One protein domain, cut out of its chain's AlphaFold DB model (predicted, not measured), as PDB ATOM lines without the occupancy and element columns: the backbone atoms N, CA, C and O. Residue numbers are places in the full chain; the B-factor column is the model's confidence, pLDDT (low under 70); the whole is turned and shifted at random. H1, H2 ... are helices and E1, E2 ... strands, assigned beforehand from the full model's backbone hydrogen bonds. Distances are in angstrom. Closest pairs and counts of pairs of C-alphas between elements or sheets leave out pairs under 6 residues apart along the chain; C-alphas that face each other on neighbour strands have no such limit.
ATOM      1  N   PHE A 104      -4.340 -15.542   6.585       63.66
ATOM      2  CA  PHE A 104      -5.015 -16.684   5.973       63.66
ATOM      3  C   PHE A 104      -6.410 -16.924   6.530       63.66
ATOM      4  O   PHE A 104      -7.279 -17.414   5.815       63.66
ATOM      5  N   LEU A 105      -6.619 -16.578   7.799       72.44
ATOM      6  CA  LEU A 105      -7.922 -16.692   8.441       72.44
ATOM      7  C   LEU A 105      -8.702 -15.382   8.335       72.44
ATOM      8  O   LEU A 105      -9.921 -15.381   8.189       72.44
ATOM      9  N   CYS A 106      -7.987 -14.262   8.412       78.00
ATOM     10  CA  CYS A 106      -8.582 -12.944   8.528       78.00
ATOM     11  C   CYS A 106      -8.837 -12.255   7.180       78.00
ATOM     12  O   CYS A 106      -9.566 -11.271   7.175       78.00
ATOM     13  N   GLY A 107      -8.298 -12.740   6.059       76.25
ATOM     14  CA  GLY A 107      -8.485 -12.121   4.742       76.25
ATOM     15  C   GLY A 107      -7.551 -10.933   4.491       76.25
ATOM     16  O   GLY A 107      -6.504 -10.793   5.126       76.25
ATOM     17  N   SER A 108      -7.910 -10.081   3.529       79.38
ATOM     18  CA  SER A 108      -7.067  -8.966   3.069       79.38
ATOM     19  C   SER A 108      -7.354  -7.645   3.789       79.38
ATOM     20  O   SER A 108      -8.457  -7.410   4.277       79.38
ATOM     21  N   ALA A 109      -6.384  -6.722   3.803       83.50
ATOM     22  CA  ALA A 109      -6.579  -5.397   4.401       83.50
ATOM     23  C   ALA A 109      -7.747  -4.613   3.756       83.50
ATOM     24  O   ALA A 109      -8.472  -3.896   4.451       83.50
ATOM     25  N   GLU A 110      -7.959  -4.761   2.444       81.44
ATOM     26  CA  GLU A 110      -9.001  -4.042   1.694       81.44
ATOM     27  C   GLU A 110     -10.422  -4.392   2.163       81.44
ATOM     28  O   GLU A 110     -11.289  -3.519   2.193       81.44
ATOM     29  N   GLU A 111     -10.655  -5.627   2.616       80.50
ATOM     30  CA  GLU A 111     -11.963  -6.076   3.117       80.50
ATOM     31  C   GLU A 111     -12.426  -5.319   4.366       80.50
ATOM     32  O   GLU A 111     -13.627  -5.227   4.630       80.50
ATOM     33  N   TYR A 112     -11.487  -4.786   5.147       80.44
ATOM     34  CA  TYR A 112     -11.762  -4.092   6.407       80.44
ATOM     35  C   TYR A 112     -11.708  -2.574   6.254       80.44
ATOM     36  O   TYR A 112     -12.399  -1.850   6.977       80.44
ATOM     37  N   MET A 113     -10.966  -2.089   5.259       73.12
ATOM     38  CA  MET A 113     -10.887  -0.679   4.883       73.12
ATOM     39  C   MET A 113     -12.162  -0.247   4.138       73.12
ATOM     40  O   MET A 113     -12.170  -0.011   2.936       73.12
ATOM     41  N   GLY A 114     -13.278  -0.152   4.866       66.25
ATOM     42  CA  GLY A 114     -14.583   0.238   4.313       66.25
ATOM     43  C   GLY A 114     -15.797  -0.330   5.050       66.25
ATOM     44  O   GLY A 114     -16.933   0.063   4.759       66.25
ATOM     45  N   LYS A 115     -15.585  -1.229   6.022       70.25
ATOM     46  CA  LYS A 115     -16.665  -1.759   6.861       70.25
ATOM     47  C   LYS A 115     -17.274  -0.646   7.718       70.25
ATOM     48  O   LYS A 115     -16.573   0.149   8.337       70.25
ATOM     49  N   ARG A 116     -18.610  -0.589   7.738       60.19
ATOM     50  CA  ARG A 116     -19.385   0.451   8.442       60.19
ATOM     51  C   ARG A 116     -19.654   0.135   9.916       60.19
ATOM     52  O   ARG A 116     -19.981   1.046  10.667       60.19
ATOM     53  N   ALA A 117     -19.548  -1.131  10.316       65.50
ATOM     54  CA  ALA A 117     -19.746  -1.578  11.692       65.50
ATOM     55  C   ALA A 117     -18.406  -1.551  12.442       65.50
ATOM     56  O   ALA A 117     -17.784  -2.582  12.634       65.50
ATOM     57  N   ALA A 118     -17.940  -0.351  12.775       76.38
ATOM     58  CA  ALA A 118     -16.686  -0.122  13.483       76.38
ATOM     59  C   ALA A 118     -16.989   0.360  14.907       76.38
ATOM     60  O   ALA A 118     -17.718   1.341  15.077       76.38
ATOM     61  N   VAL A 119     -16.426  -0.305  15.914       86.12
ATOM     62  CA  VAL A 119     -16.544   0.099  17.322       86.12
ATOM     63  C   VAL A 119     -15.179   0.562  17.813       86.12
ATOM     64  O   VAL A 119     -14.183  -0.131  17.618       86.12
ATOM     65  N   LEU A 120     -15.124   1.751  18.421       90.25
ATOM     66  CA  LEU A 120     -13.916   2.225  19.100       90.25
ATOM     67  C   LEU A 120     -13.601   1.288  20.265       90.25
ATOM     68  O   LEU A 120     -14.487   0.991  21.063       90.25
ATOM     69  N   ALA A 121     -12.351   0.857  20.347       92.81
ATOM     70  CA  ALA A 121     -11.875  -0.088  21.342       92.81
ATOM     71  C   ALA A 121     -10.559   0.403  21.948       92.81
ATOM     72  O   ALA A 121      -9.755   1.055  21.278       92.81
ATOM     73  N   ALA A 122     -10.340   0.058  23.209       94.81
ATOM     74  CA  ALA A 122      -9.060   0.170  23.883       94.81
ATOM     75  C   ALA A 122      -8.291  -1.165  23.797       94.81
ATOM     76  O   ALA A 122      -8.895  -2.218  23.574       94.81
ATOM     77  N   PRO A 123      -6.971  -1.175  24.057       96.88
ATOM     78  CA  PRO A 123      -6.174  -2.405  24.112       96.88
ATOM     79  C   PRO A 123      -6.741  -3.481  25.048       96.88
ATOM     80  O   PRO A 123      -6.664  -4.669  24.743       96.88
ATOM     81  N   LYS A 124      -7.372  -3.069  26.158       95.25
ATOM     82  CA  LYS A 124      -8.037  -3.993  27.082       95.25
ATOM     83  C   LYS A 124      -9.226  -4.708  26.439       95.25
ATOM     84  O   LYS A 124      -9.384  -5.893  26.681       95.25
ATOM     85  N   ASP A 125     -10.020  -4.040  25.605       94.56
ATOM     86  CA  ASP A 125     -11.170  -4.677  24.946       94.56
ATOM     87  C   ASP A 125     -10.707  -5.769  23.965       94.56
ATOM     88  O   ASP A 125     -11.323  -6.829  23.856       94.56
ATOM     89  N   VAL A 126      -9.568  -5.543  23.298       94.88
ATOM     90  CA  VAL A 126      -8.920  -6.547  22.441       94.88
ATOM     91  C   VAL A 126      -8.401  -7.720  23.276       94.88
ATOM     92  O   VAL A 126      -8.633  -8.872  22.911       94.88
ATOM     93  N   ALA A 127      -7.739  -7.454  24.407       94.56
ATOM     94  CA  ALA A 127      -7.279  -8.493  25.331       94.56
ATOM     95  C   ALA A 127      -8.449  -9.313  25.908       94.56
ATOM     96  O   ALA A 127      -8.394 -10.544  25.917       94.56
ATOM     97  N   ASP A 128      -9.533  -8.641  26.312       93.19
ATOM     98  CA  ASP A 128     -10.776  -9.259  26.783       93.19
ATOM     99  C   ASP A 128     -11.332 -10.196  25.702       93.19
ATOM    100  O   ASP A 128     -11.664 -11.346  25.992       93.19
ATOM    101  N   TYR A 129     -11.369  -9.756  24.440       92.94
ATOM    102  CA  TYR A 129     -11.829 -10.593  23.331       92.94
ATOM    103  C   TYR A 129     -10.921 -11.809  23.092       92.94
ATOM    104  O   TYR A 129     -11.421 -12.916  22.903       92.94
ATOM    105  N   ILE A 130      -9.595 -11.643  23.169       92.19
ATOM    106  CA  ILE A 130      -8.640 -12.760  23.061       92.19
ATOM    107  C   ILE A 130      -8.867 -13.789  24.180       92.19
ATOM    108  O   ILE A 130      -8.756 -14.984  23.920       92.19
ATOM    109  N   SER A 131      -9.215 -13.354  25.398       90.25
ATOM    110  CA  SER A 131      -9.424 -14.258  26.545       90.25
ATOM    111  C   SER A 131     -10.588 -15.239  26.363       90.25
ATOM    112  O   SER A 131     -10.592 -16.317  26.953       90.25
ATOM    113  N   VAL A 132     -11.577 -14.874  25.544       88.56
ATOM    114  CA  VAL A 132     -12.768 -15.694  25.268       88.56
ATOM    115  C   VAL A 132     -12.748 -16.317  23.874       88.56
ATOM    116  O   VAL A 132     -13.684 -17.024  23.508       88.56
ATOM    117  N   MET A 133     -11.707 -16.041  23.087       86.12
ATOM    118  CA  MET A 133     -11.565 -16.565  21.739       86.12
ATOM    119  C   MET A 133     -11.196 -18.045  21.796       86.12
ATOM    120  O   MET A 133     -10.215 -18.431  22.435       86.12
ATOM    121  N   GLU A 134     -11.961 -18.880  21.094       80.62
ATOM    122  CA  GLU A 134     -11.595 -20.286  20.968       80.62
ATOM    123  C   GLU A 134     -10.382 -20.421  20.033       80.62
ATOM    124  O   GLU A 134     -10.256 -19.681  19.051       80.62
ATOM    125  N   PRO A 135      -9.481 -21.377  20.283       73.81
ATOM    126  CA  PRO A 135      -8.397 -21.674  19.357       73.81
ATOM    127  C   PRO A 135      -8.918 -22.019  17.956       73.81
ATOM    128  O   PRO A 135     -10.007 -22.570  17.790       73.81
ATOM    129  N   CYS A 136      -8.133 -21.662  16.940       70.25
ATOM    130  CA  CYS A 136      -8.499 -21.675  15.522       70.25
ATOM    131  C   CYS A 136      -9.570 -20.639  15.129       70.25
ATOM    132  O   CYS A 136     -10.128 -20.712  14.033       70.25
ATOM    133  N   GLN A 137      -9.826 -19.646  15.983       79.06
ATOM    134  CA  GLN A 137     -10.551 -18.432  15.618       79.06
ATOM    135  C   GLN A 137      -9.595 -17.257  15.420       79.06
ATOM    136  O   GLN A 137      -8.458 -17.231  15.906       79.06
ATOM    137  N   GLY A 138     -10.090 -16.261  14.696       86.00
ATOM    138  CA  GLY A 138      -9.404 -15.001  14.528       86.00
ATOM    139  C   GLY A 138     -10.368 -13.859  14.293       86.00
ATOM    140  O   GLY A 138     -11.540 -14.052  13.967       86.00
ATOM    141  N   PHE A 139      -9.851 -12.657  14.471       90.06
ATOM    142  CA  PHE A 139     -10.579 -11.418  14.265       90.06
ATOM    143  C   PHE A 139      -9.629 -10.336  13.769       90.06
ATOM    144  O   PHE A 139      -8.409 -10.516  13.727       90.06
ATOM    145  N   VAL A 140     -10.204  -9.204  13.379       90.81
ATOM    146  CA  VAL A 140      -9.453  -8.068  12.858       90.81
ATOM    147  C   VAL A 140      -9.822  -6.818  13.628       90.81
ATOM    148  O   VAL A 140     -10.999  -6.552  13.869       90.81
ATOM    149  N   PHE A 141      -8.813  -6.025  13.960       92.88
ATOM    150  CA  PHE A 141      -8.987  -4.666  14.455       92.88
ATOM    151  C   PHE A 141      -8.097  -3.703  13.664       92.88
ATOM    152  O   PHE A 141      -7.139  -4.119  13.021       92.88
ATOM    153  N   ILE A 142      -8.401  -2.410  13.681       93.06
ATOM    154  CA  ILE A 142      -7.555  -1.368  13.100       93.06
ATOM    155  C   ILE A 142      -6.721  -0.743  14.214       93.06
ATOM    156  O   ILE A 142      -7.268  -0.292  15.219       93.06
ATOM    157  N   SER A 143      -5.405  -0.690  14.012       93.62
ATOM    158  CA  SER A 143      -4.462  -0.034  14.921       93.62
ATOM    159  C   SER A 143      -4.603   1.493  14.918       93.62
ATOM    160  O   SER A 143      -5.197   2.089  14.009       93.62
ATOM    161  N   SER A 144      -3.950   2.178  15.858       93.25
ATOM    162  CA  SER A 144      -3.899   3.650  15.859       93.25
ATOM    163  C   SER A 144      -3.233   4.228  14.608       93.25
ATOM    164  O   SER A 144      -3.534   5.351  14.200       93.25
ATOM    165  N   LYS A 145      -2.391   3.434  13.934       90.00
ATOM    166  CA  LYS A 145      -1.755   3.770  12.650       90.00
ATOM    167  C   LYS A 145      -2.678   3.576  11.440       90.00
ATOM    168  O   LYS A 145      -2.247   3.803  10.315       90.00
ATOM    169  N   LYS A 146      -3.946   3.212  11.660       88.00
ATOM    170  CA  LYS A 146      -4.956   2.943  10.621       88.00
ATOM    171  C   LYS A 146      -4.634   1.729   9.749       88.00
ATOM    172  O   LYS A 146      -5.017   1.679   8.586       88.00
ATOM    173  N   GLU A 147      -3.967   0.738  10.332       88.81
ATOM    174  CA  GLU A 147      -3.630  -0.520   9.665       88.81
ATOM    175  C   GLU A 147      -4.527  -1.646  10.199       88.81
ATOM    176  O   GLU A 147      -4.614  -1.792  11.422       88.81
ATOM    177  N   PRO A 148      -5.182  -2.442   9.333       90.25
ATOM    178  CA  PRO A 148      -5.876  -3.654   9.752       90.25
ATOM    179  C   PRO A 148      -4.879  -4.682  10.287       90.25
ATOM    180  O   PRO A 148      -3.909  -5.018   9.610       90.25
ATOM    181  N   ILE A 149      -5.128  -5.183  11.491       91.25
ATOM    182  CA  ILE A 149      -4.323  -6.176  12.194       91.25
ATOM    183  C   ILE A 149      -5.162  -7.441  12.339       91.25
ATOM    184  O   ILE A 149      -6.210  -7.423  12.984       91.25
ATOM    185  N   GLY A 150      -4.700  -8.536  11.744       90.25
ATOM    186  CA  GLY A 150      -5.262  -9.859  11.975       90.25
ATOM    187  C   GLY A 150      -4.742 -10.427  13.282       90.25
ATOM    188  O   GLY A 150      -3.544 -10.351  13.554       90.25
ATOM    189  N   THR A 151      -5.638 -11.021  14.058       90.06
ATOM    190  CA  THR A 151      -5.319 -11.754  15.281       90.06
ATOM    191  C   THR A 151      -5.834 -13.171  15.147       90.06
ATOM    192  O   THR A 151      -7.006 -13.355  14.830       90.06
ATOM    193  N   ILE A 152      -4.984 -14.164  15.394       85.94
ATOM    194  CA  ILE A 152      -5.373 -15.578  15.432       85.94
ATOM    195  C   ILE A 152      -4.854 -16.216  16.713       85.94
ATOM    196  O   ILE A 152      -3.732 -15.931  17.132       85.94
ATOM    197  N   ALA A 153      -5.658 -17.083  17.320       82.62
ATOM    198  CA  ALA A 153      -5.215 -17.967  18.394       82.62
ATOM    199  C   ALA A 153      -5.232 -19.402  17.894       82.62
ATOM    200  O   ALA A 153      -6.109 -19.789  17.125       82.62
ATOM    201  N   TYR A 154      -4.287 -20.209  18.349       73.75
ATOM    202  CA  TYR A 154      -4.238 -21.621  18.003       73.75
ATOM    203  C   TYR A 154      -3.498 -22.419  19.074       73.75
ATOM    204  O   TYR A 154      -2.782 -21.870  19.920       73.75
ATOM    205  N   PHE A 155      -3.671 -23.738  19.020       67.12
ATOM    206  CA  PHE A 155      -2.942 -24.651  19.881       67.12
ATOM    207  C   PHE A 155      -1.555 -24.924  19.345       67.12
ATOM    208  O   PHE A 155      -1.351 -25.297  18.192       67.12
ATOM    209  N   THR A 156      -0.601 -24.877  20.253       59.47
ATOM    210  CA  THR A 156       0.789 -25.227  19.985       59.47
ATOM    211  C   THR A 156       0.995 -26.759  19.871       59.47
ATOM    212  O   THR A 156       2.100 -27.286  19.942       59.47
ATOM    213  N   GLY A 157      -0.086 -27.524  19.697       55.00
ATOM    214  CA  GLY A 157      -0.129 -28.983  19.818       55.00
ATOM    215  C   GLY A 157      -0.163 -29.485  21.270       55.00
ATOM    216  O   GLY A 157      -0.275 -30.689  21.488       55.00
ATOM    217  N   ASP A 158      -0.085 -28.578  22.245       63.03
ATOM    218  CA  ASP A 158      -0.506 -28.799  23.625       63.03
ATOM    219  C   ASP A 158      -1.779 -27.980  23.869       63.03
ATOM    220  O   ASP A 158      -1.759 -26.750  23.785       63.03
ATOM    221  N   ASP A 159      -2.884 -28.662  24.170       69.94
ATOM    222  CA  ASP A 159      -4.200 -28.040  24.350       69.94
ATOM    223  C   ASP A 159      -4.297 -27.180  25.626       69.94
ATOM    224  O   ASP A 159      -5.296 -26.482  25.842       69.94
ATOM    225  N   SER A 160      -3.272 -27.219  26.486       74.75
ATOM    226  CA  SER A 160      -3.149 -26.348  27.658       74.75
ATOM    227  C   SER A 160      -2.516 -24.989  27.346       74.75
ATOM    228  O   SER A 160      -2.728 -24.044  28.106       74.75
ATOM    229  N   VAL A 161      -1.811 -24.844  26.215       75.75
ATOM    230  CA  VAL A 161      -1.094 -23.613  25.846       75.75
ATOM    231  C   VAL A 161      -1.597 -23.053  24.523       75.75
ATOM    232  O   VAL A 161      -1.490 -23.679  23.463       75.75
ATOM    233  N   VAL A 162      -2.060 -21.808  24.580       79.31
ATOM    234  CA  VAL A 162      -2.493 -21.045  23.409       79.31
ATOM    235  C   VAL A 162      -1.380 -20.091  22.990       79.31
ATOM    236  O   VAL A 162      -0.799 -19.387  23.819       79.31
ATOM    237  N   GLU A 163      -1.089 -20.055  21.691       81.94
ATOM    238  CA  GLU A 163      -0.255 -19.019  21.082       81.94
ATOM    239  C   GLU A 163      -1.139 -18.081  20.262       81.94
ATOM    240  O   GLU A 163      -2.023 -18.518  19.523       81.94
ATOM    241  N   VAL A 164      -0.908 -16.779  20.423       85.44
ATOM    242  CA  VAL A 164      -1.627 -15.720  19.716       85.44
ATOM    243  C   VAL A 164      -0.662 -15.024  18.781       85.44
ATOM    244  O   VAL A 164       0.436 -14.639  19.186       85.44
ATOM    245  N   HIS A 165      -1.070 -14.866  17.526       84.19
ATOM    246  CA  HIS A 165      -0.336 -14.108  16.519       84.19
ATOM    247  C   HIS A 165      -1.135 -12.883  16.138       84.19
ATOM    248  O   HIS A 165      -2.320 -12.989  15.824       84.19
ATOM    249  N   MET A 166      -0.464 -11.740  16.122       88.81
ATOM    250  CA  MET A 166      -1.031 -10.456  15.742       88.81
ATOM    251  C   MET A 166      -0.139  -9.827  14.683       88.81
ATOM    252  O   MET A 166       1.074  -9.744  14.858       88.81
ATOM    253  N   GLY A 167      -0.711  -9.387  13.569       87.69
ATOM    254  CA  GLY A 167       0.093  -8.860  12.474       87.69
ATOM    255  C   GLY A 167      -0.708  -8.056  11.464       87.69
ATOM    256  O   GLY A 167      -1.911  -8.289  11.320       87.69
ATOM    257  N   PRO A 168      -0.071  -7.099  10.767       86.12
ATOM    258  CA  PRO A 168      -0.743  -6.334   9.731       86.12
ATOM    259  C   PRO A 168      -1.259  -7.260   8.631       86.12
ATOM    260  O   PRO A 168      -0.565  -8.182   8.181       86.12
ATOM    261  N   LEU A 169      -2.486  -6.997   8.183       83.75
ATOM    262  CA  LEU A 169      -3.027  -7.726   7.056       83.75
ATOM    263  C   LEU A 169      -2.320  -7.325   5.756       83.75
ATOM    264  O   LEU A 169      -1.884  -6.182   5.599       83.75
ATOM    265  N   ALA A 170      -2.215  -8.260   4.816       74.31
ATOM    266  CA  ALA A 170      -1.612  -8.017   3.518       74.31
ATOM    267  C   ALA A 170      -2.410  -6.934   2.778       74.31
ATOM    268  O   ALA A 170      -3.620  -7.053   2.565       74.31
ATOM    269  N   GLY A 171      -1.713  -5.857   2.420       68.31
ATOM    270  CA  GLY A 171      -2.203  -4.833   1.502       68.31
ATOM    271  C   GLY A 171      -1.638  -5.044   0.097       68.31
ATOM    272  O   GLY A 171      -1.015  -6.061  -0.198       68.31
ATOM    273  N   ASN A 172      -1.760  -4.029  -0.760       56.91
ATOM    274  CA  ASN A 172      -1.299  -4.087  -2.156       56.91
ATOM    275  C   ASN A 172       0.212  -4.329  -2.340       56.91
ATOM    276  O   ASN A 172       0.644  -4.693  -3.430       56.91
ATOM    277  N   ASN A 173       1.012  -4.162  -1.283       52.78
ATOM    278  CA  ASN A 173       2.462  -4.375  -1.303       52.78
ATOM    279  C   ASN A 173       2.886  -5.774  -0.807       52.78
ATOM    280  O   ASN A 173       4.081  -6.022  -0.655       52.78
ATOM    281  N   GLY A 174       1.934  -6.682  -0.559       57.00
ATOM    282  CA  GLY A 174       2.199  -8.053  -0.121       57.00
ATOM    283  C   GLY A 174       2.253  -8.237   1.400       57.00
ATOM    284  O   GLY A 174       1.828  -7.379   2.176       57.00
ATOM    285  N   PHE A 175       2.744  -9.403   1.822       58.97
ATOM    286  CA  PHE A 175       2.794  -9.844   3.218       58.97
ATOM    287  C   PHE A 175       4.006  -9.237   3.955       58.97
ATOM    288  O   PHE A 175       5.135  -9.357   3.487       58.97
ATOM    289  N   SER A 176       3.793  -8.623   5.127       56.91
ATOM    290  CA  SER A 176       4.860  -8.072   5.989       56.91
ATOM    291  C   SER A 176       4.877  -8.815   7.324       56.91
ATOM    292  O   SER A 176       4.212  -8.437   8.285       56.91
ATOM    293  N   MET A 177       5.610  -9.930   7.344       57.44
ATOM    294  CA  MET A 177       5.678 -10.861   8.481       57.44
ATOM    295  C   MET A 177       6.689 -10.438   9.554       57.44
ATOM    296  O   MET A 177       6.620 -10.894  10.690       57.44
ATOM    297  N   ASP A 178       7.609  -9.538   9.215       63.81
ATOM    298  CA  ASP A 178       8.560  -8.894  10.129       63.81
ATOM    299  C   ASP A 178       7.873  -8.064  11.225       63.81
ATOM    300  O   ASP A 178       8.481  -7.732  12.242       63.81
ATOM    301  N   ARG A 179       6.589  -7.762  11.021       74.44
ATOM    302  CA  ARG A 179       5.744  -6.974  11.916       74.44
ATOM    303  C   ARG A 179       4.733  -7.821  12.691       74.44
ATOM    304  O   ARG A 179       3.853  -7.257  13.343       74.44
ATOM    305  N   ASN A 180       4.834  -9.150  12.605       76.38
ATOM    306  CA  ASN A 180       4.014 -10.038  13.416       76.38
ATOM    307  C   ASN A 180       4.571 -10.107  14.836       76.38
ATOM    308  O   ASN A 180       5.732 -10.459  15.057       76.38
ATOM    309  N   HIS A 181       3.706  -9.824  15.796       84.56
ATOM    310  CA  HIS A 181       3.949 -10.022  17.210       84.56
ATOM    311  C   HIS A 181       3.271 -11.311  17.664       84.56
ATOM    312  O   HIS A 181       2.208 -11.684  17.159       84.56
ATOM    313  N   THR A 182       3.900 -12.011  18.605       83.12
ATOM    314  CA  THR A 182       3.351 -13.247  19.157       83.12
ATOM    315  C   THR A 182       3.543 -13.298  20.662       83.12
ATOM    316  O   THR A 182       4.529 -12.782  21.194       83.12
ATOM    317  N   PHE A 183       2.606 -13.942  21.348       83.69
ATOM    318  CA  PHE A 183       2.729 -14.269  22.764       83.69
ATOM    319  C   PHE A 183       2.012 -15.584  23.071       83.69
ATOM    320  O   PHE A 183       1.227 -16.089  22.265       83.69
ATOM    321  N   ARG A 184       2.312 -16.162  24.237       83.44
ATOM    322  CA  ARG A 184       1.760 -17.441  24.696       83.44
ATOM    323  C   ARG A 184       1.137 -17.289  26.068       83.44
ATOM    324  O   ARG A 184       1.653 -16.530  26.887       83.44
ATOM    325  N   TYR A 185       0.093 -18.062  26.334       84.31
ATOM    326  CA  TYR A 185      -0.475 -18.175  27.669       84.31
ATOM    327  C   TYR A 185      -0.981 -19.591  27.956       84.31
ATOM    328  O   TYR A 185      -1.414 -20.315  27.059       84.31
ATOM    329  N   ASP A 186      -0.909 -19.974  29.229       85.44
ATOM    330  CA  ASP A 186      -1.546 -21.186  29.743       85.44
ATOM    331  C   ASP A 186      -3.043 -20.908  29.920       85.44
ATOM    332  O   ASP A 186      -3.421 -19.911  30.539       85.44
ATOM    333  N   ARG A 187      -3.914 -21.782  29.410       84.00
ATOM    334  CA  ARG A 187      -5.370 -21.646  29.583       84.00
ATOM    335  C   ARG A 187      -5.776 -21.619  31.051       84.00
ATOM    336  O   ARG A 187      -6.765 -20.975  31.394       84.00
ATOM    337  N   ALA A 188      -5.012 -22.271  31.925       83.00
ATOM    338  CA  ALA A 188      -5.238 -22.239  33.360       83.00
ATOM    339  C   ALA A 188      -5.119 -20.824  33.951       83.00
ATOM    340  O   ALA A 188      -5.761 -20.536  34.966       83.00
ATOM    341  N   ALA A 189      -4.372 -19.917  33.305       80.50
ATOM    342  CA  ALA A 189      -4.290 -18.512  33.708       80.50
ATOM    343  C   ALA A 189      -5.659 -17.812  33.649       80.50
ATOM    344  O   ALA A 189      -5.924 -16.922  34.449       80.50
ATOM    345  N   LEU A 190      -6.566 -18.273  32.782       82.75
ATOM    346  CA  LEU A 190      -7.900 -17.694  32.607       82.75
ATOM    347  C   LEU A 190      -8.960 -18.284  33.559       82.75
ATOM    348  O   LEU A 190     -10.121 -17.885  33.518       82.75
ATOM    349  N   LEU A 191      -8.598 -19.239  34.427       77.81
ATOM    350  CA  LEU A 191      -9.559 -19.972  35.268       77.81
ATOM    351  C   LEU A 191      -9.926 -19.273  36.586       77.81
ATOM    352  O   LEU A 191     -10.863 -19.710  37.257       77.81
ATOM    353  N   SER A 192      -9.207 -18.223  36.996       76.31
ATOM    354  CA  SER A 192      -9.523 -17.485  38.226       76.31
ATOM    355  C   SER A 192      -9.579 -15.978  37.993       76.31
ATOM    356  O   SER A 192      -8.792 -15.433  37.226       76.31
ATOM    357  N   ALA A 193     -10.492 -15.306  38.701       72.75
ATOM    358  CA  ALA A 193     -10.717 -13.866  38.562       72.75
ATOM    359  C   ALA A 193      -9.483 -13.014  38.921       72.75
ATOM    360  O   ALA A 193      -9.290 -11.954  38.352       72.75
ATOM    361  N   ALA A 194      -8.630 -13.477  39.838       76.44
ATOM    362  CA  ALA A 194      -7.396 -12.758  40.159       76.44
ATOM    363  C   ALA A 194      -6.358 -12.881  39.030       76.44
ATOM    364  O   ALA A 194      -5.732 -11.899  38.657       76.44
ATOM    365  N   ASN A 195      -6.214 -14.077  38.453       82.56
ATOM    366  CA  ASN A 195      -5.228 -14.319  37.400       82.56
ATOM    367  C   ASN A 195      -5.640 -13.699  36.058       82.56
ATOM    368  O   ASN A 195      -4.771 -13.301  35.285       82.56
ATOM    369  N   ILE A 196      -6.946 -13.623  35.776       87.25
ATOM    370  CA  ILE A 196      -7.433 -13.032  34.528       87.25
ATOM    371  C   ILE A 196      -7.203 -11.520  34.502       87.25
ATOM    372  O   ILE A 196      -6.805 -11.010  33.465       87.25
ATOM    373  N   ASP A 197      -7.379 -10.811  35.621       88.94
ATOM    374  CA  ASP A 197      -7.179  -9.357  35.672       88.94
ATOM    375  C   ASP A 197      -5.712  -8.978  35.407       88.94
ATOM    376  O   ASP A 197      -5.443  -8.093  34.591       88.94
ATOM    377  N   ASP A 198      -4.769  -9.689  36.036       89.38
ATOM    378  CA  ASP A 198      -3.331  -9.495  35.814       89.38
ATOM    379  C   ASP A 198      -2.951  -9.824  34.360       89.38
ATOM    380  O   ASP A 198      -2.281  -9.040  33.687       89.38
ATOM    381  N   TRP A 199      -3.449 -10.948  33.832       91.81
ATOM    382  CA  TRP A 199      -3.208 -11.344  32.445       91.81
ATOM    383  C   TRP A 199      -3.757 -10.322  31.442       91.81
ATOM    384  O   TRP A 199      -3.077  -9.954  30.484       91.81
ATOM    385  N   LEU A 200      -4.979  -9.831  31.667       93.81
ATOM    386  CA  LEU A 200      -5.615  -8.828  30.817       93.81
ATOM    387  C   LEU A 200      -4.831  -7.524  30.810       93.81
ATOM    388  O   LEU A 200      -4.701  -6.902  29.757       93.81
ATOM    389  N   HIS A 201      -4.302  -7.115  31.965       94.31
ATOM    390  CA  HIS A 201      -3.444  -5.944  32.054       94.31
ATOM    391  C   HIS A 201      -2.175  -6.125  31.212       94.31
ATOM    392  O   HIS A 201      -1.920  -5.312  30.323       94.31
ATOM    393  N   ASP A 202      -1.440  -7.220  31.411       94.00
ATOM    394  CA  ASP A 202      -0.176  -7.483  30.713       94.00
ATOM    395  C   ASP A 202      -0.346  -7.593  29.188       94.00
ATOM    396  O   ASP A 202       0.491  -7.112  28.417       94.00
ATOM    397  N   VAL A 203      -1.430  -8.221  28.724       95.31
ATOM    398  CA  VAL A 203      -1.739  -8.320  27.288       95.31
ATOM    399  C   VAL A 203      -2.179  -6.966  26.730       95.31
ATOM    400  O   VAL A 203      -1.750  -6.590  25.639       95.31
ATOM    401  N   ALA A 204      -2.981  -6.194  27.466       96.75
ATOM    402  CA  ALA A 204      -3.390  -4.859  27.038       96.75
ATOM    403  C   ALA A 204      -2.193  -3.904  26.898       96.75
ATOM    404  O   ALA A 204      -2.141  -3.139  25.933       96.75
ATOM    405  N   GLU A 205      -1.217  -3.958  27.810       97.06
ATOM    406  CA  GLU A 205       0.013  -3.163  27.704       97.06
ATOM    407  C   GLU A 205       0.844  -3.553  26.472       97.06
ATOM    408  O   GLU A 205       1.317  -2.676  25.749       97.06
ATOM    409  N   GLN A 206       0.957  -4.850  26.159       95.50
ATOM    410  CA  GLN A 206       1.630  -5.310  24.935       95.50
ATOM    411  C   GLN A 206       0.928  -4.802  23.670       95.50
ATOM    412  O   GLN A 206       1.567  -4.267  22.764       95.50
ATOM    413  N   ILE A 207      -0.402  -4.914  23.612       96.44
ATOM    414  CA  ILE A 207      -1.196  -4.430  22.473       96.44
ATOM    415  C   ILE A 207      -1.037  -2.915  22.315       96.44
ATOM    416  O   ILE A 207      -0.867  -2.436  21.192       96.44
ATOM    417  N   ARG A 208      -1.043  -2.166  23.426       97.06
ATOM    418  CA  ARG A 208      -0.781  -0.723  23.433       97.06
ATOM    419  C   ARG A 208       0.586  -0.406  22.841       97.06
ATOM    420  O   ARG A 208       0.684   0.463  21.976       97.06
ATOM    421  N   GLU A 209       1.628  -1.101  23.286       96.06
ATOM    422  CA  GLU A 209       2.992  -0.892  22.799       96.06
ATOM    423  C   GLU A 209       3.096  -1.149  21.287       96.06
ATOM    424  O   GLU A 209       3.688  -0.354  20.550       96.06
ATOM    425  N   TRP A 210       2.487  -2.231  20.799       94.38
ATOM    426  CA  TRP A 210       2.590  -2.638  19.397       94.38
ATOM    427  C   TRP A 210       1.705  -1.806  18.457       94.38
ATOM    428  O   TRP A 210       2.126  -1.447  17.348       94.38
ATOM    429  N   TYR A 211       0.484  -1.478  18.885       94.75
ATOM    430  CA  TYR A 211      -0.582  -1.001  17.995       94.75
ATOM    431  C   TYR A 211      -1.237   0.323  18.418       94.75
ATOM    432  O   TYR A 211      -1.969   0.903  17.608       94.75
ATOM    433  N   GLY A 212      -0.914   0.841  19.605       95.50
ATOM    434  CA  GLY A 212      -1.425   2.099  20.150       95.50
ATOM    435  C   GLY A 212      -2.717   1.955  20.959       95.50
ATOM    436  O   GLY A 212      -3.207   0.853  21.193       95.50
ATOM    437  N   ASP A 213      -3.252   3.093  21.404       95.12
ATOM    438  CA  ASP A 213      -4.400   3.174  22.318       95.12
ATOM    439  C   ASP A 213      -5.756   3.317  21.620       95.12
ATOM    440  O   ASP A 213      -6.779   2.885  22.147       95.12
ATOM    441  N   ASP A 214      -5.764   3.920  20.433       93.00
ATOM    442  CA  ASP A 214      -6.974   4.190  19.661       93.00
ATOM    443  C   ASP A 214      -7.182   3.078  18.634       93.00
ATOM    444  O   ASP A 214      -6.647   3.152  17.518       93.00
ATOM    445  N   LEU A 215      -7.931   2.042  19.015       94.25
ATOM    446  CA  LEU A 215      -8.199   0.873  18.179       94.25
ATOM    447  C   LEU A 215      -9.642   0.877  17.658       94.25
ATOM    448  O   LEU A 215     -10.522   1.578  18.165       94.25
ATOM    449  N   VAL A 216      -9.897   0.085  16.616       91.50
ATOM    450  CA  VAL A 216     -11.247  -0.127  16.074       91.50
ATOM    451  C   VAL A 216     -11.482  -1.609  15.833       91.50
ATOM    452  O   VAL A 216     -10.762  -2.201  15.040       91.50
ATOM    453  N   MET A 217     -12.495  -2.200  16.459       88.56
ATOM    454  CA  MET A 217     -12.885  -3.600  16.233       88.56
ATOM    455  C   MET A 217     -14.106  -3.706  15.306       88.56
ATOM    456  O   MET A 217     -14.885  -2.750  15.189       88.56
ATOM    457  N   PHE A 218     -14.248  -4.865  14.652       77.62
ATOM    458  CA  PHE A 218     -15.333  -5.219  13.725       77.62
ATOM    459  C   PHE A 218     -16.129  -6.430  14.202       77.62
ATOM    460  O   PHE A 218     -15.505  -7.325  14.810       77.62
TER     461      PHE A 218
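Overview. This is residues 104 to 218 of the 218 residues of an uncharacterized protein of Agathobaculum butyriciproducens (UniProt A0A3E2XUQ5). A strongly twisted antiparallel sheet of six strands curls partly round two helices, the long H4 and the shorter H2, which cross steeply. H3 makes a corner between edge strand E5 and H4, and the small H1 is on the opposite face from H4. The printed part has 115 residues in the order H1 E1 H2 E2 E3 E4 E5 H3 H4 E6; the sheet's order is E1 E6 E2 E3 E4 E5. The class is mixed, helices and strands. The whole is compact, with a radius of gyration of the C-alphas of 13.9 A and spans of 41 by 29 by 24 A.

Arrangement. E2 (residues 138 to 142), E3 (148 to 155), E4 (161 to 168) and E5 (181 to 186) form a meander, each strand the antiparallel neighbour of the one before, and each successive pair is a hairpin. N 141 and O 149 are 3.1 A apart between E2 and E3, N 152 and O 165 2.9 A between E3 and E4, and N 164 and O 183 2.9 A between E4 and E5. E6 (215 to 217) is the antiparallel neighbour of E2, with N 142 and O 216 2.7 A apart, and edge strand E1 (119 to 121) is the antiparallel neighbour of E6, with N 121 and O 215 2.9 A apart. E1, H2 (123 to 132) and E2 form a split strand-helix-strand unit, two strands of one sheet joined through a helix, with E6 between them in the sheet; its crossover is right-handed. H2 and H4 (193 to 211) are on one face of the sheet, giving two layers, at heights over the sheet of 5.6 A and 5.0 A. They touch, closest at the C-alphas of Pro 123 and Ala 204, 4.7 A, at a steep tilt of 52 degrees, opposite ways. H3 (187 to 191) touches H4 only at the corner, closest at the C-alphas of Leu 190 and Ile 196, 5.1 A. H1 (109 to 112) is on the sheet, only just over E3 with 3 C-alphas. O i to N i+4 pairs within hydrogen-bond range number 5 of 6 in H2, 13 of 15 in H4 and 0 of 1 in H3, where 2 of 2 O i to N i+3 pairs are within range; H1 is too short for an i+4 pair.

Along the chain. H1 begins at C-alpha 109 (-6.579, -5.397, 4.401). E3 spans 23.5 A, E4 23.6 A, E5 17.7 A, H2 14.9 A and H4 26.3 A. E6 ends at C-alpha 217 (-12.885, -3.600, 16.233).

Size, cuts and confidence. The C-alphas of Asn 172 and Ala 194, the two farthest apart, are 43.6 A apart. The printed part has no cut. The link from E4 to E5 is long, 12 residues. Mean pLDDT of the printed part is 82.6; residues 104, 114, 116 to 117, 155 to 159 and 171 to 178 are under 70.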